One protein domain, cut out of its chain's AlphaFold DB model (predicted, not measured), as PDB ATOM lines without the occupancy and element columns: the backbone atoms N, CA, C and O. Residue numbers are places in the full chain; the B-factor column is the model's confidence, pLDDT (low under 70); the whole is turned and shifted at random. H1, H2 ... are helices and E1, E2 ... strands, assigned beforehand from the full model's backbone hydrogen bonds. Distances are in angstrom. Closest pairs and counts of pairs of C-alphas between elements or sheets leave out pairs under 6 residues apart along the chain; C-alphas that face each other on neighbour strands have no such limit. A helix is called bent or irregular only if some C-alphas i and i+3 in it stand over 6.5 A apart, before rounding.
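This is residues 408 to 559 of the 568 residues of an uncharacterized protein of Comamonas kerstersii (UniProt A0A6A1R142). One long helix, H2, runs through the middle, with the small strand hairpin E1-E2 packed on its second half; on one side the long helices H1 and H7 lie side by side in opposite ways, and on the other side is a cluster of the helical hairpin H4-H5 and the strand hairpin E3-E4. H6 crosses H2 steeply and makes a corner with H7, while short H3 sits near H4. The printed part has 152 residues, with seven named helices and four named strands in the order H1 E1 E2 H2 H3 H4 H5 E3 E4 H6 H7, and is mostly helix. Both sheets have two antiparallel strands. The whole is compact and rounded, with a radius of gyration of the C-alphas of 14.9 A and spans of 39 by 39 by 29 A.

E1, residues 432 to 434, and E2, residues 442 to 444, form an antiparallel hairpin, with N 433 and O 443 2.9 A apart. The closest C-alphas of E2 and H2, residues 460 to 477, are Tyr 443 and Ser 477, 5.2 A apart. H6, residues 525 to 533, touches residues 465 to 472 of H2 at a steep tilt of 62 degrees, closest at C-alphas Ser 468 and His 527, 4.5 A. H6 and H7, residues 537 to 554, touch only at the corner, closest at C-alphas Met 532 and Gly 538, 3.9 A. H1, residues 408 to 425, touches H7 at a shallow tilt of 17 degrees, opposite ways, closest at C-alphas Leu 422 and Ala 540, 5.1 A. H2 and H7 are near each other, with 6 pairs of C-alphas within 10 A, while H1 and H2 are apart. H4, residues 493 to 499, and H5, residues 502 to 511, form a helical hairpin at a shallow tilt of 25 degrees, closest at C-alphas Arg 497 and Met 505, 5.1 A. C-alphas Ala 506 of H5 and Leu 516 of E3, residues 515 to 517, are 5.0 A apart, the closest of the two. E3 and E4, residues 520 to 522, form an antiparallel hairpin, with N 520 and O 517 2.9 A apart. H3, residues 482 to 487, is irregular, with C-alphas 483 and 486 7.5 A apart; it is close to H4 but not clearly touching, closest at C-alphas Ala 485 and Ala 495, 7.5 A. Every O i to N i+4 pair is within hydrogen-bond range in H1, H4, H5, H6 and H7; in H2 it is 12 of 14, and in H3 0 of 2, with 2 of 3 O i to N i+3 pairs.

H1 begins at C-alpha 408 (59.415, -27.570, 11.595) and is 25.9 A long, as is H2, which begins at C-alpha 460 (26.623, -46.579, 5.325). H7 is 25.7 A long and ends at C-alpha 554 (62.237, -32.719, 5.539). H5 is 14.2 A long and H6 11.8 A.

The two C-alphas farthest apart, Asp 457 and Gln 557, are 41.6 A apart. The printed part has no cut. The link from E2 to H2 is long, with 15 residues; in it residues 452 to 453 pair with 456 to 457, antiparallel. The mean pLDDT of the printed part is 90.0, and residue 408 is under 70.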
ATOM      1  N   SER A 408      60.061 -26.466  10.857       68.69
ATOM      2  CA  SER A 408      59.415 -27.570  11.595       68.69
ATOM      3  C   SER A 408      58.030 -27.194  12.114       68.69
ATOM      4  O   SER A 408      57.067 -27.916  11.866       68.69
ATOM      5  N   ALA A 409      57.902 -26.036  12.770       76.00
ATOM      6  CA  ALA A 409      56.618 -25.565  13.287       76.00
ATOM      7  C   ALA A 409      55.597 -25.325  12.160       76.00
ATOM      8  O   ALA A 409      54.411 -25.615  12.311       76.00
ATOM      9  N   LEU A 410      56.058 -24.836  11.002       78.44
ATOM     10  CA  LEU A 410      55.210 -24.648   9.826       78.44
ATOM     11  C   LEU A 410      54.718 -25.984   9.244       78.44
ATOM     12  O   LEU A 410      53.564 -26.087   8.835       78.44
ATOM     13  N   LEU A 411      55.576 -27.007   9.198       79.19
ATOM     14  CA  LEU A 411      55.201 -28.342   8.722       79.19
ATOM     15  C   LEU A 411      54.243 -29.055   9.686       79.19
ATOM     16  O   LEU A 411      53.292 -29.688   9.236       79.19
ATOM     17  N   GLU A 412      54.431 -28.900  10.997       80.44
ATOM     18  CA  GLU A 412      53.485 -29.397  12.004       80.44
ATOM     19  C   GLU A 412      52.114 -28.720  11.871       80.44
ATOM     20  O   GLU A 412      51.087 -29.397  11.867       80.44
ATOM     21  N   GLN A 413      52.076 -27.399  11.660       85.19
ATOM     22  CA  GLN A 413      50.826 -26.680  11.390       85.19
ATOM     23  C   GLN A 413      50.130 -27.168  10.116       85.19
ATOM     24  O   GLN A 413      48.909 -27.328  10.112       85.19
ATOM     25  N   LYS A 414      50.886 -27.441   9.045       90.06
ATOM     26  CA  LYS A 414      50.335 -28.035   7.818       90.06
ATOM     27  C   LYS A 414      49.730 -29.413   8.078       90.06
ATOM     28  O   LYS A 414      48.659 -29.699   7.554       90.06
ATOM     29  N   LEU A 415      50.384 -30.247   8.886       90.44
ATOM     30  CA  LEU A 415      49.874 -31.575   9.224       90.44
ATOM     31  C   LEU A 415      48.573 -31.488  10.027       90.44
ATOM     32  O   LEU A 415      47.609 -32.180   9.706       90.44
ATOM     33  N   ILE A 416      48.515 -30.590  11.014       87.81
ATOM     34  CA  ILE A 416      47.294 -30.315  11.783       87.81
ATOM     35  C   ILE A 416      46.170 -29.840  10.854       87.81
ATOM     36  O   ILE A 416      45.042 -30.324  10.956       87.81
ATOM     37  N   ALA A 417      46.467 -28.929   9.923       89.88
ATOM     38  CA  ALA A 417      45.490 -28.448   8.950       89.88
ATOM     39  C   ALA A 417      44.977 -29.583   8.047       89.88
ATOM     40  O   ALA A 417      43.768 -29.709   7.866       89.88
ATOM     41  N   ALA A 418      45.867 -30.451   7.557       93.69
ATOM     42  CA  ALA A 418      45.498 -31.591   6.721       93.69
ATOM     43  C   ALA A 418      44.611 -32.601   7.469       93.69
ATOM     44  O   ALA A 418      43.600 -33.047   6.931       93.69
ATOM     45  N   PHE A 419      44.929 -32.923   8.728       94.44
ATOM     46  CA  PHE A 419      44.064 -33.771   9.553       94.44
ATOM     47  C   PHE A 419      42.730 -33.104   9.892       94.44
ATOM     48  O   PHE A 419      41.715 -33.790   9.967       94.44
ATOM     49  N   THR A 420      42.700 -31.780  10.057       91.69
ATOM     50  CA  THR A 420      41.455 -31.031  10.288       91.69
ATOM     51  C   THR A 420      40.541 -31.094   9.063       91.69
ATOM     52  O   THR A 420      39.339 -31.339   9.192       91.69
ATOM     53  N   GLU A 421      41.104 -30.917   7.867       93.62
ATOM     54  CA  GLU A 421      40.375 -31.038   6.602       93.62
ATOM     55  C   GLU A 421      39.873 -32.470   6.389       93.62
ATOM     56  O   GLU A 421      38.694 -32.676   6.096       93.62
ATOM     57  N   LEU A 422      40.729 -33.467   6.635       95.75
ATOM     58  CA  LEU A 422      40.352 -34.872   6.541       95.75
ATOM     59  C   LEU A 422      39.245 -35.231   7.536       95.75
ATOM     60  O   LEU A 422      38.262 -35.833   7.124       95.75
ATOM     61  N   ASN A 423      39.347 -34.800   8.796       94.00
ATOM     62  CA  ASN A 423      38.322 -35.035   9.817       94.00
ATOM     63  C   ASN A 423      36.981 -34.361   9.485       94.00
ATOM     64  O   ASN A 423      35.923 -34.843   9.883       94.00
ATOM     65  N   THR A 424      37.012 -33.248   8.748       91.81
ATOM     66  CA  THR A 424      35.797 -32.584   8.256       91.81
ATOM     67  C   THR A 424      35.126 -33.396   7.142       91.81
ATOM     68  O   THR A 424      33.903 -33.375   7.019       91.81
ATOM     69  N   ALA A 425      35.910 -34.112   6.328       94.12
ATOM     70  CA  ALA A 425      35.415 -34.922   5.217       94.12
ATOM     71  C   ALA A 425      35.001 -36.345   5.638       94.12
ATOM     72  O   ALA A 425      33.971 -36.836   5.177       94.12
ATOM     73  N   VAL A 426      35.788 -36.982   6.511       93.81
ATOM     74  CA  VAL A 426      35.521 -38.270   7.163       93.81
ATOM     75  C   VAL A 426      35.821 -38.100   8.647       93.81
ATOM     76  O   VAL A 426      36.980 -37.902   9.001       93.81
ATOM     77  N   PRO A 427      34.825 -38.182   9.535       89.62
ATOM     78  CA  PRO A 427      35.075 -38.092  10.965       89.62
ATOM     79  C   PRO A 427      36.016 -39.204  11.466       89.62
ATOM     80  O   PRO A 427      35.717 -40.396  11.351       89.62
ATOM     81  N   ILE A 428      37.151 -38.792  12.033       90.75
ATOM     82  CA  ILE A 428      38.226 -39.665  12.537       90.75
ATOM     83  C   ILE A 428      38.668 -39.323  13.965       90.75
ATOM     84  O   ILE A 428      39.520 -39.998  14.535       90.75
ATOM     85  N   ALA A 429      38.136 -38.244  14.543       87.00
ATOM     86  CA  ALA A 429      38.572 -37.719  15.837       87.00
ATOM     87  C   ALA A 429      38.402 -38.703  17.007       87.00
ATOM     88  O   ALA A 429      39.079 -38.559  18.017       87.00
ATOM     89  N   ASP A 430      37.508 -39.685  16.888       87.50
ATOM     90  CA  ASP A 430      37.268 -40.702  17.912       87.50
ATOM     91  C   ASP A 430      38.353 -41.786  17.961       87.50
ATOM     92  O   ASP A 430      38.482 -42.466  18.976       87.50
ATOM     93  N   PHE A 431      39.151 -41.921  16.900       92.38
ATOM     94  CA  PHE A 431      40.260 -42.868  16.850       92.38
ATOM     95  C   PHE A 431      41.618 -42.234  16.539       92.38
ATOM     96  O   PHE A 431      42.619 -42.926  16.647       92.38
ATOM     97  N   LEU A 432      41.710 -40.950  16.185       94.00
ATOM     98  CA  LEU A 432      42.986 -40.263  15.958       94.00
ATOM     99  C   LEU A 432      43.575 -39.717  17.268       94.00
ATOM    100  O   LEU A 432      42.933 -38.944  17.975       94.00
ATOM    101  N   ALA A 433      44.837 -40.041  17.543       89.62
ATOM    102  CA  ALA A 433      45.564 -39.560  18.713       89.62
ATOM    103  C   ALA A 433      46.968 -39.062  18.345       89.62
ATOM    104  O   ALA A 433      47.577 -39.504  17.373       89.62
ATOM    105  N   THR A 434      47.503 -38.128  19.131       87.75
ATOM    106  CA  THR A 434      48.844 -37.562  18.921       87.75
ATOM    107  C   THR A 434      49.863 -38.222  19.842       87.75
ATOM    108  O   THR A 434      49.648 -38.258  21.053       87.75
ATOM    109  N   ASP A 435      51.000 -38.657  19.301       85.00
ATOM    110  CA  ASP A 435      52.160 -39.069  20.095       85.00
ATOM    111  C   ASP A 435      53.461 -38.641  19.393       85.00
ATOM    112  O   ASP A 435      53.774 -39.160  18.319       85.00
ATOM    113  N   PRO A 436      54.246 -37.713  19.971       84.06
ATOM    114  CA  PRO A 436      55.435 -37.156  19.324       84.06
ATOM    115  C   PRO A 436      56.578 -38.166  19.145       84.06
ATOM    116  O   PRO A 436      57.552 -37.855  18.460       84.06
ATOM    117  N   ARG A 437      56.494 -39.353  19.764       85.19
ATOM    118  CA  ARG A 437      57.492 -40.422  19.613       85.19
ATOM    119  C   ARG A 437      57.339 -41.184  18.296       85.19
ATOM    120  O   ARG A 437      58.271 -41.877  17.897       85.19
ATOM    121  N   LEU A 438      56.192 -41.062  17.629       89.50
ATOM    122  CA  LEU A 438      55.950 -41.687  16.331       89.50
ATOM    123  C   LEU A 438      56.482 -40.827  15.178       89.50
ATOM    124  O   LEU A 438      56.523 -39.600  15.303       89.50
ATOM    125  N   PRO A 439      56.845 -41.433  14.028       88.69
ATOM    126  CA  PRO A 439      57.484 -40.729  12.911       88.69
ATOM    127  C   PRO A 439      56.745 -39.467  12.444       88.69
ATOM    128  O   PRO A 439      57.365 -38.422  12.227       88.69
ATOM    129  N   PHE A 440      55.414 -39.539  12.357       90.81
ATOM    130  CA  PHE A 440      54.553 -38.410  11.990       90.81
ATOM    131  C   PHE A 440      53.821 -37.769  13.176       90.81
ATOM    132  O   PHE A 440      53.006 -36.873  12.974       90.81
ATOM    133  N   GLY A 441      54.100 -38.189  14.411       89.75
ATOM    134  CA  GLY A 441      53.516 -37.570  15.601       89.75
ATOM    135  C   GLY A 441      52.071 -37.977  15.921       89.75
ATOM    136  O   GLY A 441      51.431 -37.323  16.745       89.75
ATOM    137  N   PHE A 442      51.533 -39.021  15.285       94.31
ATOM    138  CA  PHE A 442      50.168 -39.507  15.508       94.31
ATOM    139  C   PHE A 442      50.107 -41.034  15.495       94.31
ATOM    140  O   PHE A 442      50.973 -41.665  14.895       94.31
ATOM    141  N   TYR A 443      49.064 -41.598  16.102       95.38
ATOM    142  CA  TYR A 443      48.593 -42.973  15.909       95.38
ATOM    143  C   TYR A 443      47.071 -42.989  15.776       95.38
ATOM    144  O   TYR A 443      46.407 -41.985  16.048       95.38
ATOM    145  N   VAL A 444      46.517 -44.129  15.372       95.31
ATOM    146  CA  VAL A 444      45.079 -44.387  15.444       95.31
ATOM    147  C   VAL A 444      44.776 -45.553  16.378       95.31
ATOM    148  O   VAL A 444      45.380 -46.618  16.280       95.31
ATOM    149  N   ASP A 445      43.861 -45.358  17.318       95.19
ATOM    150  CA  ASP A 445      43.389 -46.429  18.197       95.19
ATOM    151  C   ASP A 445      42.272 -47.238  17.521       95.19
ATOM    152  O   ASP A 445      41.719 -46.796  16.517       95.19
ATOM    153  N   PHE A 446      41.915 -48.416  18.036       93.50
ATOM    154  CA  PHE A 446      40.746 -49.131  17.511       93.50
ATOM    155  C   PHE A 446      39.471 -48.307  17.761       93.50
ATOM    156  O   PHE A 446      39.198 -47.965  18.916       93.50
ATOM    157  N   PRO A 447      38.673 -47.995  16.721       84.62
ATOM    158  CA  PRO A 447      37.418 -47.293  16.915       84.62
ATOM    159  C   PRO A 447      36.449 -48.174  17.696       84.62
ATOM    160  O   PRO A 447      36.397 -49.390  17.507       84.62
ATOM    161  N   VAL A 448      35.638 -47.547  18.547       85.06
ATOM    162  CA  VAL A 448      34.557 -48.253  19.252       85.06
ATOM    163  C   VAL A 448      33.520 -48.771  18.252       85.06
ATOM    164  O   VAL A 448      32.968 -49.852  18.443       85.06
ATOM    165  N   SER A 449      33.265 -48.008  17.186       87.50
ATOM    166  CA  SER A 449      32.395 -48.393  16.078       87.50
ATOM    167  C   SER A 449      32.739 -47.608  14.810       87.50
ATOM    168  O   SER A 449      33.010 -46.406  14.864       87.50
ATOM    169  N   MET A 450      32.683 -48.279  13.658       89.94
ATOM    170  CA  MET A 450      32.762 -47.633  12.340       89.94
ATOM    171  C   MET A 450      31.429 -46.989  11.941       89.94
ATOM    172  O   MET A 450      31.408 -45.967  11.254       89.94
ATOM    173  N   GLU A 451      30.325 -47.529  12.453       90.62
ATOM    174  CA  GLU A 451      28.955 -47.105  12.164       90.62
ATOM    175  C   GLU A 451      28.467 -45.997  13.103       90.62
ATOM    176  O   GLU A 451      27.496 -45.318  12.787       90.62
ATOM    177  N   GLN A 452      29.134 -45.781  14.243       88.19
ATOM    178  CA  GLN A 452      28.713 -44.808  15.251       88.19
ATOM    179  C   GLN A 452      29.831 -43.876  15.702       88.19
ATOM    180  O   GLN A 452      30.976 -44.286  15.884       88.19
ATOM    181  N   ILE A 453      29.467 -42.621  15.967       85.62
ATOM    182  CA  ILE A 453      30.343 -41.600  16.550       85.62
ATOM    183  C   ILE A 453      29.604 -40.948  17.706       85.62
ATOM    184  O   ILE A 453      28.517 -40.405  17.524       85.62
ATOM    185  N   ASN A 454      30.181 -41.000  18.909       82.75
ATOM    186  CA  ASN A 454      29.538 -40.504  20.134       82.75
ATOM    187  C   ASN A 454      28.103 -41.050  20.321       82.75
ATOM    188  O   ASN A 454      27.212 -40.341  20.787       82.75
ATOM    189  N   GLY A 455      27.875 -42.308  19.920       83.12
ATOM    190  CA  GLY A 455      26.573 -42.977  19.998       83.12
ATOM    191  C   GLY A 455      25.535 -42.503  18.974       83.12
ATOM    192  O   GLY A 455      24.349 -42.745  19.177       83.12
ATOM    193  N   GLN A 456      25.944 -41.796  17.917       85.62
ATOM    194  CA  GLN A 456      25.091 -41.430  16.785       85.62
ATOM    195  C   GLN A 456      25.508 -42.211  15.541       85.62
ATOM    196  O   GLN A 456      26.701 -42.260  15.238       85.62
ATOM    197  N   ASP A 457      24.539 -42.779  14.825       90.50
ATOM    198  CA  ASP A 457      24.793 -43.510  13.583       90.50
ATOM    199  C   ASP A 457      25.284 -42.564  12.476       90.50
ATOM    200  O   ASP A 457      24.786 -41.443  12.314       90.50
ATOM    201  N   VAL A 458      26.254 -43.024  11.690       91.00
ATOM    202  CA  VAL A 458      26.660 -42.392  10.430       91.00
ATOM    203  C   VAL A 458      26.015 -43.114   9.244       91.00
ATOM    204  O   VAL A 458      25.463 -44.201   9.384       91.00
ATOM    205  N   SER A 459      26.048 -42.510   8.053       92.88
ATOM    206  CA  SER A 459      25.573 -43.199   6.847       92.88
ATOM    207  C   SER A 459      26.456 -44.406   6.509       92.88
ATOM    208  O   SER A 459      27.646 -44.409   6.811       92.88
ATOM    209  N   GLU A 460      25.895 -45.391   5.806       90.94
ATOM    210  CA  GLU A 460      26.623 -46.579   5.325       90.94
ATOM    211  C   GLU A 460      27.854 -46.206   4.480       90.94
ATOM    212  O   GLU A 460      28.944 -46.731   4.689       90.94
ATOM    213  N   GLU A 461      27.717 -45.217   3.587       92.81
ATOM    214  CA  GLU A 461      28.844 -44.670   2.817       92.81
ATOM    215  C   GLU A 461      29.945 -44.115   3.736       92.81
ATOM    216  O   GLU A 461      31.132 -44.352   3.506       92.81
ATOM    217  N   MET A 462      29.566 -43.406   4.804       92.62
ATOM    218  CA  MET A 462      30.523 -42.842   5.752       92.62
ATOM    219  C   MET A 462      31.198 -43.933   6.589       92.62
ATOM    220  O   MET A 462      32.404 -43.851   6.814       92.62
ATOM    221  N   ALA A 463      30.461 -44.962   7.011       92.06
ATOM    222  CA  ALA A 463      31.026 -46.121   7.696       92.06
ATOM    223  C   ALA A 463      32.073 -46.821   6.810       92.06
ATOM    224  O   ALA A 463      33.210 -47.002   7.242       92.06
ATOM    225  N   GLY A 464      31.753 -47.069   5.534       92.44
ATOM    226  CA  GLY A 464      32.696 -47.643   4.569       92.44
ATOM    227  C   GLY A 464      33.950 -46.782   4.355       92.44
ATOM    228  O   GLY A 464      35.070 -47.296   4.313       92.44
ATOM    229  N   LEU A 465      33.802 -45.454   4.284       95.19
ATOM    230  CA  LEU A 465      34.944 -44.534   4.198       95.19
ATOM    231  C   LEU A 465      35.831 -44.589   5.452       95.19
ATOM    232  O   LEU A 465      37.056 -44.565   5.326       95.19
ATOM    233  N   ARG A 466      35.242 -44.698   6.650       94.19
ATOM    234  CA  ARG A 466      35.986 -44.858   7.914       94.19
ATOM    235  C   ARG A 466      36.730 -46.193   7.957       94.19
ATOM    236  O   ARG A 466      37.920 -46.198   8.270       94.19
ATOM    237  N   GLU A 467      36.075 -47.278   7.546       92.75
ATOM    238  CA  GLU A 467      36.676 -48.613   7.418       92.75
ATOM    239  C   GLU A 467      37.864 -48.637   6.458       92.75
ATOM    240  O   GLU A 467      38.860 -49.299   6.725       92.75
ATOM    241  N   SER A 468      37.809 -47.878   5.363       94.19
ATOM    242  CA  SER A 468      38.944 -47.773   4.437       94.19
ATOM    243  C   SER A 468      40.060 -46.862   4.923       94.19
ATOM    244  O   SER A 468      41.230 -47.093   4.610       94.19
ATOM    245  N   LEU A 469      39.726 -45.814   5.671       95.94
ATOM    246  CA  LEU A 469      40.700 -44.826   6.118       95.94
ATOM    247  C   LEU A 469      41.524 -45.310   7.308       95.94
ATOM    248  O   LEU A 469      42.735 -45.077   7.344       95.94
ATOM    249  N   TRP A 470      40.894 -45.987   8.267       95.81
ATOM    250  CA  TRP A 470      41.560 -46.408   9.494       95.81
ATOM    251  C   TRP A 470      42.814 -47.270   9.250       95.81
ATOM    252  O   TRP A 470      43.874 -46.902   9.766       95.81
ATOM    253  N   PRO A 471      42.780 -48.333   8.415       94.00
ATOM    254  CA  PRO A 471      43.951 -49.169   8.157       94.00
ATOM    255  C   PRO A 471      45.117 -48.379   7.564       94.00
ATOM    256  O   PRO A 471      46.268 -48.582   7.947       94.00
ATOM    257  N   ILE A 472      44.817 -47.441   6.660       95.69
ATOM    258  CA  ILE A 472      45.822 -46.594   6.015       95.69
ATOM    259  C   ILE A 472      46.497 -45.694   7.047       95.69
ATOM    260  O   ILE A 472      47.726 -45.625   7.083       95.69
ATOM    261  N   LEU A 473      45.724 -45.038   7.914       96.00
ATOM    262  CA  LEU A 473      46.283 -44.202   8.978       96.00
ATOM    263  C   LEU A 473      47.096 -45.030   9.983       96.00
ATOM    264  O   LEU A 473      48.182 -44.601  10.376       96.00
ATOM    265  N   ALA A 474      46.631 -46.233  10.334       94.94
ATOM    266  CA  ALA A 474      47.364 -47.158  11.193       94.94
ATOM    267  C   ALA A 474      48.723 -47.524  10.583       94.94
ATOM    268  O   ALA A 474      49.745 -47.420  11.258       94.94
ATOM    269  N   SER A 475      48.783 -47.857   9.293       92.06
ATOM    270  CA  SER A 475      50.064 -48.144   8.639       92.06
ATOM    271  C   SER A 475      50.959 -46.913   8.516       92.06
ATOM    272  O   SER A 475      52.158 -47.020   8.765       92.06
ATOM    273  N   LEU A 476      50.410 -45.750   8.150       92.75
ATOM    274  CA  LEU A 476      51.196 -44.524   7.975       92.75
ATOM    275  C   LEU A 476      51.792 -44.026   9.293       92.75
ATOM    276  O   LEU A 476      52.899 -43.501   9.291       92.75
ATOM    277  N   SER A 477      51.094 -44.213  10.415       93.19
ATOM    278  CA  SER A 477      51.567 -43.793  11.741       93.19
ATOM    279  C   SER A 477      52.856 -44.491  12.199       93.19
ATOM    280  O   SER A 477      53.565 -43.974  13.059       93.19
ATOM    281  N   GLY A 478      53.150 -45.679  11.656       91.12
ATOM    282  CA  GLY A 478      54.220 -46.556  12.131       91.12
ATOM    283  C   GLY A 478      53.853 -47.417  13.350       91.12
ATOM    284  O   GLY A 478      54.669 -48.238  13.758       91.12
ATOM    285  N   GLN A 479      52.638 -47.311  13.908       93.19
ATOM    286  CA  GLN A 479      52.222 -48.065  15.108       93.19
ATOM    287  C   GLN A 479      52.237 -49.599  14.936       93.19
ATOM    288  O   GLN A 479      52.247 -50.330  15.927       93.19
ATOM    289  N   ALA A 480      52.213 -50.085  13.689       92.62
ATOM    290  CA  ALA A 480      52.269 -51.506  13.336       92.62
ATOM    291  C   ALA A 480      53.696 -52.076  13.249       92.62
ATOM    292  O   ALA A 480      53.856 -53.267  13.006       92.62
ATOM    293  N   ASN A 481      54.727 -51.254  13.460       92.44
ATOM    294  CA  ASN A 481      56.111 -51.708  13.554       92.44
ATOM    295  C   ASN A 481      56.480 -51.937  15.029       92.44
ATOM    296  O   ASN A 481      56.288 -51.057  15.874       92.44
ATOM    297  N   GLU A 482      57.040 -53.111  15.336       93.00
ATOM    298  CA  GLU A 482      57.461 -53.506  16.686       93.00
ATOM    299  C   GLU A 482      58.344 -52.455  17.371       93.00
ATOM    300  O   GLU A 482      58.200 -52.200  18.568       93.00
ATOM    301  N   ALA A 483      59.206 -51.783  16.599       90.06
ATOM    302  CA  ALA A 483      60.120 -50.757  17.094       90.06
ATOM    303  C   ALA A 483      59.400 -49.582  17.781       90.06
ATOM    304  O   ALA A 483      59.976 -48.925  18.649       90.06
ATOM    305  N   PHE A 484      58.135 -49.334  17.431       91.44
ATOM    306  CA  PHE A 484      57.315 -48.275  18.019       91.44
ATOM    307  C   PHE A 484      56.257 -48.786  18.996       91.44
ATOM    308  O   PHE A 484      55.517 -47.980  19.555       91.44
ATOM    309  N   ALA A 485      56.193 -50.092  19.269       87.50
ATOM    310  CA  ALA A 485      55.168 -50.666  20.138       87.50
ATOM    311  C   ALA A 485      55.147 -50.030  21.540       87.50
ATOM    312  O   ALA A 485      54.081 -49.729  22.067       87.50
ATOM    313  N   GLY A 486      56.325 -49.762  22.119       85.50
ATOM    314  CA  GLY A 486      56.458 -49.078  23.414       85.50
ATOM    315  C   GLY A 486      56.146 -47.574  23.379       85.50
ATOM    316  O   GLY A 486      56.058 -46.931  24.427       85.50
ATOM    317  N   SER A 487      55.978 -47.003  22.183       88.75
ATOM    318  CA  SER A 487      55.576 -45.607  21.995       88.75
ATOM    319  C   SER A 487      54.063 -45.425  22.035       88.75
ATOM    320  O   SER A 487      53.610 -44.298  22.172       88.75
ATOM    321  N   ILE A 488      53.269 -46.494  21.967       93.38
ATOM    322  CA  ILE A 488      51.817 -46.384  22.104       93.38
ATOM    323  C   ILE A 488      51.446 -46.397  23.599       93.38
ATOM    324  O   ILE A 488      51.943 -47.251  24.338       93.38
ATOM    325  N   PRO A 489      50.601 -45.468  24.090       92.00
ATOM    326  CA  PRO A 489      50.171 -45.454  25.488       92.00
ATOM    327  C   PRO A 489      49.534 -46.783  25.917       92.00
ATOM    328  O   PRO A 489      48.629 -47.272  25.255       92.00
ATOM    329  N   ALA A 490      49.946 -47.336  27.064       90.31
ATOM    330  CA  ALA A 490      49.487 -48.651  27.535       90.31
ATOM    331  C   ALA A 490      47.965 -48.759  27.768       90.31
ATOM    332  O   ALA A 490      47.428 -49.861  27.791       90.31
ATOM    333  N   GLY A 491      47.278 -47.627  27.954       90.44
ATOM    334  CA  GLY A 491      45.822 -47.571  28.104       90.44
ATOM    335  C   GLY A 491      45.038 -47.521  26.789       90.44
ATOM    336  O   GLY A 491      43.813 -47.505  26.842       90.44
ATOM    337  N   SER A 492      45.704 -47.461  25.630       94.12
ATOM    338  CA  SER A 492      45.025 -47.499  24.330       94.12
ATOM    339  C   SER A 492      44.500 -48.902  24.033       94.12
ATOM    340  O   SER A 492      45.087 -49.903  24.464       94.12
ATOM    341  N   ALA A 493      43.412 -49.000  23.268       94.06
ATOM    342  CA  ALA A 493      42.892 -50.300  22.854       94.06
ATOM    343  C   ALA A 493      43.943 -51.068  22.038       94.06
ATOM    344  O   ALA A 493      44.155 -52.253  22.281       94.06
ATOM    345  N   TRP A 494      44.681 -50.391  21.159       95.12
ATOM    346  CA  TRP A 494      45.792 -50.958  20.399       95.12
ATOM    347  C   TRP A 494      46.851 -51.621  21.293       95.12
ATOM    348  O   TRP A 494      47.215 -52.778  21.072       95.12
ATOM    349  N   ALA A 495      47.339 -50.915  22.320       94.75
ATOM    350  CA  ALA A 495      48.369 -51.440  23.215       94.75
ATOM    351  C   ALA A 495      47.845 -52.605  24.065       94.75
ATOM    352  O   ALA A 495      48.547 -53.607  24.231       94.75
ATOM    353  N   MET A 496      46.598 -52.515  24.541       95.62
ATOM    354  CA  MET A 496      45.941 -53.603  25.269       95.62
ATOM    355  C   MET A 496      45.832 -54.863  24.400       95.62
ATOM    356  O   MET A 496      46.311 -55.921  24.807       95.62
ATOM    357  N   ARG A 497      45.325 -54.754  23.164       95.25
ATOM    358  CA  ARG A 497      45.218 -55.894  22.235       95.25
ATOM    359  C   ARG A 497      46.568 -56.486  21.861       95.25
ATOM    360  O   ARG A 497      46.693 -57.705  21.788       95.25
ATOM    361  N   LYS A 498      47.600 -55.655  21.697       94.69
ATOM    362  CA  LYS A 498      48.966 -56.153  21.498       94.69
ATOM    363  C   LYS A 498      49.438 -56.992  22.691       94.69
ATOM    364  O   LYS A 498      50.058 -58.032  22.484       94.69
ATOM    365  N   SER A 499      49.148 -56.561  23.921       94.62
ATOM    366  CA  SER A 499      49.541 -57.287  25.139       94.62
ATOM    367  C   SER A 499      48.811 -58.625  25.319       94.62
ATOM    368  O   SER A 499      49.358 -59.541  25.929       94.62
ATOM    369  N   GLU A 500      47.616 -58.764  24.736       95.38
ATOM    370  CA  GLU A 500      46.833 -60.009  24.701       95.38
ATOM    371  C   GLU A 500      47.378 -61.036  23.686       95.38
ATOM    372  O   GLU A 500      46.990 -62.205  23.718       95.38
ATOM    373  N   GLY A 501      48.297 -60.627  22.804       92.44
ATOM    374  CA  GLY A 501      48.956 -61.487  21.822       92.44
ATOM    375  C   GLY A 501      48.374 -61.397  20.407       92.44
ATOM    376  O   GLY A 501      47.357 -60.752  20.149       92.44
ATOM    377  N   GLU A 502      49.037 -62.072  19.463       90.69
ATOM    378  CA  GLU A 502      48.766 -61.924  18.025       90.69
ATOM    379  C   GLU A 502      47.326 -62.278  17.636       90.69
ATOM    380  O   GLU A 502      46.712 -61.569  16.843       90.69
ATOM    381  N   SER A 503      46.742 -63.320  18.236       88.44
ATOM    382  CA  SER A 503      45.366 -63.724  17.926       88.44
ATOM    383  C   SER A 503      44.331 -62.661  18.314       88.44
ATOM    384  O   SER A 503      43.359 -62.469  17.585       88.44
ATOM    385  N   ALA A 504      44.513 -61.983  19.450       92.12
ATOM    386  CA  ALA A 504      43.594 -60.939  19.909       92.12
ATOM    387  C   ALA A 504      43.726 -59.672  19.054       92.12
ATOM    388  O   ALA A 504      42.729 -59.033  18.697       92.12
ATOM    389  N   MET A 505      44.961 -59.358  18.663       94.44
ATOM    390  CA  MET A 505      45.252 -58.274  17.737       94.44
ATOM    391  C   MET A 505      44.641 -58.530  16.359       94.44
ATOM    392  O   MET A 505      43.931 -57.675  15.839       94.44
ATOM    393  N   ALA A 506      44.833 -59.728  15.802       89.00
ATOM    394  CA  ALA A 506      44.269 -60.112  14.514       89.00
ATOM    395  C   ALA A 506      42.736 -60.055  14.510       89.00
ATOM    396  O   ALA A 506      42.153 -59.546  13.557       89.00
ATOM    397  N   ALA A 507      42.080 -60.499  15.587       87.75
ATOM    398  CA  ALA A 507      40.627 -60.387  15.720       87.75
ATOM    399  C   ALA A 507      40.149 -58.923  15.718       87.75
ATOM    400  O   ALA A 507      39.158 -58.599  15.066       87.75
ATOM    401  N   SER A 508      40.873 -58.031  16.401       92.19
ATOM    402  CA  SER A 508      40.539 -56.600  16.448       92.19
ATOM    403  C   SER A 508      40.787 -55.905  15.105       92.19
ATOM    404  O   SER A 508      39.979 -55.087  14.680       92.19
ATOM    405  N   CYS A 509      41.853 -56.279  14.392       91.44
ATOM    406  CA  CYS A 509      42.099 -55.832  13.021       91.44
ATOM    407  C   CYS A 509      40.966 -56.257  12.078       91.44
ATOM    408  O   CYS A 509      40.461 -55.424  11.330       91.44
ATOM    409  N   VAL A 510      40.511 -57.513  12.157       85.31
ATOM    410  CA  VAL A 510      39.394 -58.007  11.332       85.31
ATOM    411  C   VAL A 510      38.111 -57.225  11.613       85.31
ATOM    412  O   VAL A 510      37.393 -56.893  10.676       85.31
ATOM    413  N   ALA A 511      37.846 -56.879  12.877       83.69
ATOM    414  CA  ALA A 511      36.713 -56.029  13.246       83.69
ATOM    415  C   ALA A 511      36.826 -54.589  12.705       83.69
ATOM    416  O   ALA A 511      35.814 -53.915  12.555       83.69
ATOM    417  N   ALA A 512      38.039 -54.130  12.391       84.62
ATOM    418  CA  ALA A 512      38.315 -52.863  11.714       84.62
ATOM    419  C   ALA A 512      38.502 -53.032  10.188       84.62
ATOM    420  O   ALA A 512      39.166 -52.212   9.556       84.62
ATOM    421  N   SER A 513      37.957 -54.109   9.610       81.12
ATOM    422  CA  SER A 513      37.985 -54.421   8.173       81.12
ATOM    423  C   SER A 513      39.394 -54.570   7.572       81.12
ATOM    424  O   SER A 513      39.597 -54.345   6.381       81.12
ATOM    425  N   VAL A 514      40.382 -55.008   8.364       87.62
ATOM    426  CA  VAL A 514      41.760 -55.231   7.896       87.62
ATOM    427  C   VAL A 514      42.356 -56.536   8.423       87.62
ATOM    428  O   VAL A 514      42.118 -56.954   9.550       87.62
ATOM    429  N   ALA A 515      43.168 -57.216   7.614       86.06
ATOM    430  CA  ALA A 515      43.860 -58.421   8.063       86.06
ATOM    431  C   ALA A 515      45.185 -58.081   8.764       86.06
ATOM    432  O   ALA A 515      45.942 -57.223   8.307       86.06
ATOM    433  N   LEU A 516      45.490 -58.818   9.833       86.12
ATOM    434  CA  LEU A 516      46.825 -58.905  10.420       86.12
ATOM    435  C   LEU A 516      47.300 -60.359  10.323       86.12
ATOM    436  O   LEU A 516      46.589 -61.262  10.766       86.12
ATOM    437  N   ARG A 517      48.477 -60.597   9.739       80.94
ATOM    438  CA  ARG A 517      49.093 -61.935   9.662       80.94
ATOM    439  C   ARG A 517      50.587 -61.836   9.910       80.94
ATOM    440  O   ARG A 517      51.236 -60.967   9.335       80.94
ATOM    441  N   SER A 518      51.123 -62.717  10.748       83.44
ATOM    442  CA  SER A 518      52.549 -62.744  11.095       83.44
ATOM    443  C   SER A 518      53.056 -61.373  11.560       83.44
ATOM    444  O   SER A 518      54.115 -60.919  11.143       83.44
ATOM    445  N   GLY A 519      52.247 -60.661  12.352       81.69
ATOM    446  CA  GLY A 519      52.537 -59.298  12.814       81.69
ATOM    447  C   GLY A 519      52.548 -58.187  11.754       81.69
ATOM    448  O   GLY A 519      52.963 -57.075  12.073       81.69
ATOM    449  N   VAL A 520      52.081 -58.431  10.529       86.25
ATOM    450  CA  VAL A 520      51.999 -57.423   9.455       86.25
ATOM    451  C   VAL A 520      50.544 -57.021   9.215       86.25
ATOM    452  O   VAL A 520      49.667 -57.883   9.185       86.25
ATOM    453  N   LEU A 521      50.277 -55.718   9.059       89.56
ATOM    454  CA  LEU A 521      48.955 -55.164   8.729       89.56
ATOM    455  C   LEU A 521      48.789 -55.069   7.203       89.56
ATOM    456  O   LEU A 521      49.648 -54.509   6.528       89.56
ATOM    457  N   TYR A 522      47.688 -55.590   6.658       80.75
ATOM    458  CA  TYR A 522      47.503 -55.762   5.212       80.75
ATOM    459  C   TYR A 522      46.502 -54.764   4.631       80.75
ATOM    460  O   TYR A 522      45.291 -54.948   4.742       80.75
ATOM    461  N   ILE A 523      46.997 -53.732   3.950       88.75
ATOM    462  CA  ILE A 523      46.162 -52.747   3.254       88.75
ATOM    463  C   ILE A 523      46.060 -53.118   1.776       88.75
ATOM    464  O   ILE A 523      47.069 -53.300   1.104       88.75
ATOM    465  N   THR A 524      44.840 -53.169   1.249       83.19
ATOM    466  CA  THR A 524      44.575 -53.400  -0.174       83.19
ATOM    467  C   THR A 524      44.433 -52.092  -0.960       83.19
ATOM    468  O   THR A 524      44.123 -51.031  -0.410       83.19
ATOM    469  N   SER A 525      44.583 -52.177  -2.284       82.94
ATOM    470  CA  SER A 525      44.300 -51.073  -3.211       82.94
ATOM    471  C   SER A 525      42.845 -50.588  -3.150       82.94
ATOM    472  O   SER A 525      42.584 -49.422  -3.449       82.94
ATOM    473  N   ALA A 526      41.907 -51.432  -2.699       80.19
ATOM    474  CA  ALA A 526      40.505 -51.065  -2.515       80.19
ATOM    475  C   ALA A 526      40.324 -49.958  -1.464       80.19
ATOM    476  O   ALA A 526      39.553 -49.029  -1.703       80.19
ATOM    477  N   HIS A 527      41.086 -49.994  -0.361       91.00
ATOM    478  CA  HIS A 527      41.042 -48.939   0.658       91.00
ATOM    479  C   HIS A 527      41.423 -47.577   0.062       91.00
ATOM    480  O   HIS A 527      40.730 -46.581   0.253       91.00
ATOM    481  N   PHE A 528      42.504 -47.537  -0.723       91.44
ATOM    482  CA  PHE A 528      42.950 -46.314  -1.390       91.44
ATOM    483  C   PHE A 528      41.948 -45.847  -2.446       91.44
ATOM    484  O   PHE A 528      41.630 -44.659  -2.511       91.44
ATOM    485  N   TRP A 529      41.446 -46.768  -3.270       87.19
ATOM    486  CA  TRP A 529      40.478 -46.453  -4.316       87.19
ATOM    487  C   TRP A 529      39.202 -45.835  -3.739       87.19
ATOM    488  O   TRP A 529      38.771 -44.799  -4.240       87.19
ATOM    489  N   MET A 530      38.650 -46.398  -2.657       90.31
ATOM    490  CA  MET A 530      37.419 -45.904  -2.032       90.31
ATOM    491  C   MET A 530      37.560 -44.452  -1.545       90.31
ATOM    492  O   MET A 530      36.666 -43.633  -1.760       90.31
ATOM    493  N   LEU A 531      38.709 -44.094  -0.965       95.69
ATOM    494  CA  LEU A 531      38.967 -42.728  -0.502       95.69
ATOM    495  C   LEU A 531      39.224 -41.759  -1.657       95.69
ATOM    496  O   LEU A 531      38.658 -40.667  -1.682       95.69
ATOM    497  N   MET A 532      40.073 -42.146  -2.613       94.12
ATOM    498  CA  MET A 532      40.459 -41.281  -3.732       94.12
ATOM    499  C   MET A 532      39.309 -41.037  -4.713       94.12
ATOM    500  O   MET A 532      39.228 -39.954  -5.290       94.12
ATOM    501  N   ALA A 533      38.422 -42.018  -4.903       91.12
ATOM    502  CA  ALA A 533      37.265 -41.898  -5.785       91.12
ATOM    503  C   ALA A 533      36.164 -40.995  -5.204       91.12
ATOM    504  O   ALA A 533      35.346 -40.463  -5.957       91.12
ATOM    505  N   HIS A 534      36.132 -40.801  -3.883       95.69
ATOM    506  CA  HIS A 534      35.084 -40.023  -3.241       95.69
ATOM    507  C   HIS A 534      35.332 -38.504  -3.390       95.69
ATOM    508  O   HIS A 534      36.381 -37.998  -2.982       95.69
ATOM    509  N   PRO A 535      34.362 -37.722  -3.904       93.25
ATOM    510  CA  PRO A 535      34.588 -36.349  -4.368       93.25
ATOM    511  C   PRO A 535      34.975 -35.353  -3.267       93.25
ATOM    512  O   PRO A 535      35.637 -34.358  -3.553       93.25
ATOM    513  N   LYS A 536      34.571 -35.597  -2.014       91.56
ATOM    514  CA  LYS A 536      34.935 -34.738  -0.871       91.56
ATOM    515  C   LYS A 536      36.145 -35.245  -0.090       91.56
ATOM    516  O   LYS A 536      36.835 -34.454   0.536       91.56
ATOM    517  N   VAL A 537      36.388 -36.555  -0.116       96.25
ATOM    518  CA  VAL A 537      37.412 -37.200   0.725       96.25
ATOM    519  C   VAL A 537      38.720 -37.323  -0.031       96.25
ATOM    520  O   VAL A 537      39.767 -37.051   0.546       96.25
ATOM    521  N   GLY A 538      38.666 -37.625  -1.328       96.50
ATOM    522  CA  GLY A 538      39.836 -37.720  -2.193       96.50
ATOM    523  C   GLY A 538      40.742 -36.490  -2.109       96.50
ATOM    524  O   GLY A 538      41.928 -36.661  -1.825       96.50
ATOM    525  N   PRO A 539      40.230 -35.251  -2.265       97.06
ATOM    526  CA  PRO A 539      41.054 -34.047  -2.139       97.06
ATOM    527  C   PRO A 539      41.730 -33.906  -0.766       97.06
ATOM    528  O   PRO A 539      42.941 -33.690  -0.710       97.06
ATOM    529  N   ALA A 540      40.982 -34.094   0.328       96.12
ATOM    530  CA  ALA A 540      41.503 -33.981   1.692       96.12
ATOM    531  C   ALA A 540      42.552 -35.066   2.001       96.12
ATOM    532  O   ALA A 540      43.622 -34.786   2.541       96.12
ATOM    533  N   PHE A 541      42.281 -36.306   1.589       97.75
ATOM    534  CA  PHE A 541      43.187 -37.440   1.744       97.75
ATOM    535  C   PHE A 541      44.488 -37.246   0.952       97.75
ATOM    536  O   PHE A 541      45.579 -37.429   1.492       97.75
ATOM    537  N   MET A 542      44.403 -36.780  -0.297       95.94
ATOM    538  CA  MET A 542      45.585 -36.443  -1.098       95.94
ATOM    539  C   MET A 542      46.380 -35.277  -0.493       95.94
ATOM    540  O   MET A 542      47.613 -35.284  -0.538       95.94
ATOM    541  N   GLY A 543      45.698 -34.297   0.110       95.19
ATOM    542  CA  GLY A 543      46.320 -33.212   0.873       95.19
ATOM    543  C   GLY A 543      47.129 -33.719   2.073       95.19
ATOM    544  O   GLY A 543      48.269 -33.286   2.278       95.19
ATOM    545  N   LEU A 544      46.590 -34.696   2.813       96.25
ATOM    546  CA  LEU A 544      47.315 -35.376   3.887       96.25
ATOM    547  C   LEU A 544      48.547 -36.115   3.352       96.25
ATOM    548  O   LEU A 544      49.648 -35.867   3.839       96.25
ATOM    549  N   LEU A 545      48.399 -36.962   2.327       96.00
ATOM    550  CA  LEU A 545      49.522 -37.723   1.758       96.00
ATOM    551  C   LEU A 545      50.649 -36.813   1.258       96.00
ATOM    552  O   LEU A 545      51.827 -37.089   1.490       96.00
ATOM    553  N   LYS A 546      50.297 -35.692   0.618       94.00
ATOM    554  CA  LYS A 546      51.268 -34.674   0.208       94.00
ATOM    555  C   LYS A 546      52.029 -34.112   1.411       94.00
ATOM    556  O   LYS A 546      53.252 -34.017   1.367       94.00
ATOM    557  N   THR A 547      51.321 -33.772   2.484       92.81
ATOM    558  CA  THR A 547      51.926 -33.203   3.698       92.81
ATOM    559  C   THR A 547      52.834 -34.206   4.412       92.81
ATOM    560  O   THR A 547      53.939 -33.852   4.820       92.81
ATOM    561  N   LEU A 548      52.416 -35.471   4.508       93.00
ATOM    562  CA  LEU A 548      53.242 -36.555   5.050       93.00
ATOM    563  C   LEU A 548      54.508 -36.769   4.208       93.00
ATOM    564  O   LEU A 548      55.597 -36.925   4.756       93.00
ATOM    565  N   SER A 549      54.399 -36.703   2.879       90.12
ATOM    566  CA  SER A 549      55.555 -36.779   1.978       90.12
ATOM    567  C   SER A 549      56.532 -35.610   2.185       90.12
ATOM    568  O   SER A 549      57.736 -35.829   2.323       90.12
ATOM    569  N   GLU A 550      56.030 -34.374   2.307       89.12
ATOM    570  CA  GLU A 550      56.851 -33.195   2.631       89.12
ATOM    571  C   GLU A 550      57.593 -33.368   3.970       89.12
ATOM    572  O   GLU A 550      58.783 -33.058   4.062       89.12
ATOM    573  N   LEU A 551      56.922 -33.911   4.993       87.25
ATOM    574  CA  LEU A 551      57.520 -34.217   6.297       87.25
ATOM    575  C   LEU A 551      58.602 -35.295   6.215       87.25
ATOM    576  O   LEU A 551      59.656 -35.144   6.835       87.25
ATOM    577  N   HIS A 552      58.369 -36.357   5.443       86.56
ATOM    578  CA  HIS A 552      59.352 -37.417   5.238       86.56
ATOM    579  C   HIS A 552      60.626 -36.861   4.593       86.56
ATOM    580  O   HIS A 552      61.727 -37.078   5.096       86.56
ATOM    581  N   VAL A 553      60.483 -36.057   3.538       84.88
ATOM    582  CA  VAL A 553      61.624 -35.419   2.865       84.88
ATOM    583  C   VAL A 553      62.363 -34.444   3.788       84.88
ATOM    584  O   VAL A 553      63.591 -34.373   3.742       84.88
ATOM    585  N   ALA A 554      61.642 -33.697   4.629       84.88
ATOM    586  CA  ALA A 554      62.237 -32.719   5.539       84.88
ATOM    587  C   ALA A 554      62.949 -33.357   6.747       84.88
ATOM    588  O   ALA A 554      63.933 -32.799   7.238       84.88
ATOM    589  N   PHE A 555      62.472 -34.511   7.226       85.31
ATOM    590  CA  PHE A 555      62.967 -35.171   8.440       85.31
ATOM    591  C   PHE A 555      63.282 -36.662   8.227       85.31
ATOM    592  O   PHE A 555      62.763 -37.500   8.971       85.31
ATOM    593  N   PRO A 556      64.154 -37.027   7.268       81.56
ATOM    594  CA  PRO A 556      64.407 -38.423   6.897       81.56
ATOM    595  C   PRO A 556      64.862 -39.294   8.076       81.56
ATOM    596  O   PRO A 556      64.518 -40.469   8.148       81.56
ATOM    597  N   GLN A 557      65.566 -38.719   9.055       84.31
ATOM    598  CA  GLN A 557      66.011 -39.407  10.268       84.31
ATOM    599  C   GLN A 557      64.866 -39.993  11.113       84.31
ATOM    600  O   GLN A 557      65.088 -40.967  11.823       84.31
ATOM    601  N   LYS A 558      63.645 -39.438  11.035       81.88
ATOM    602  CA  LYS A 558      62.472 -39.987  11.742       81.88
ATOM    603  C   LYS A 558      61.960 -41.293  11.118       81.88
ATOM    604  O   LYS A 558      61.186 -41.998  11.755       81.88
ATOM    605  N   PHE A 559      62.397 -41.609   9.897       82.69
ATOM    606  CA  PHE A 559      61.899 -42.719   9.079       82.69
ATOM    607  C   PHE A 559      62.967 -43.784   8.789       82.69
ATOM    608  O   PHE A 559      62.667 -44.796   8.170       82.69
TER     609      PHE A 559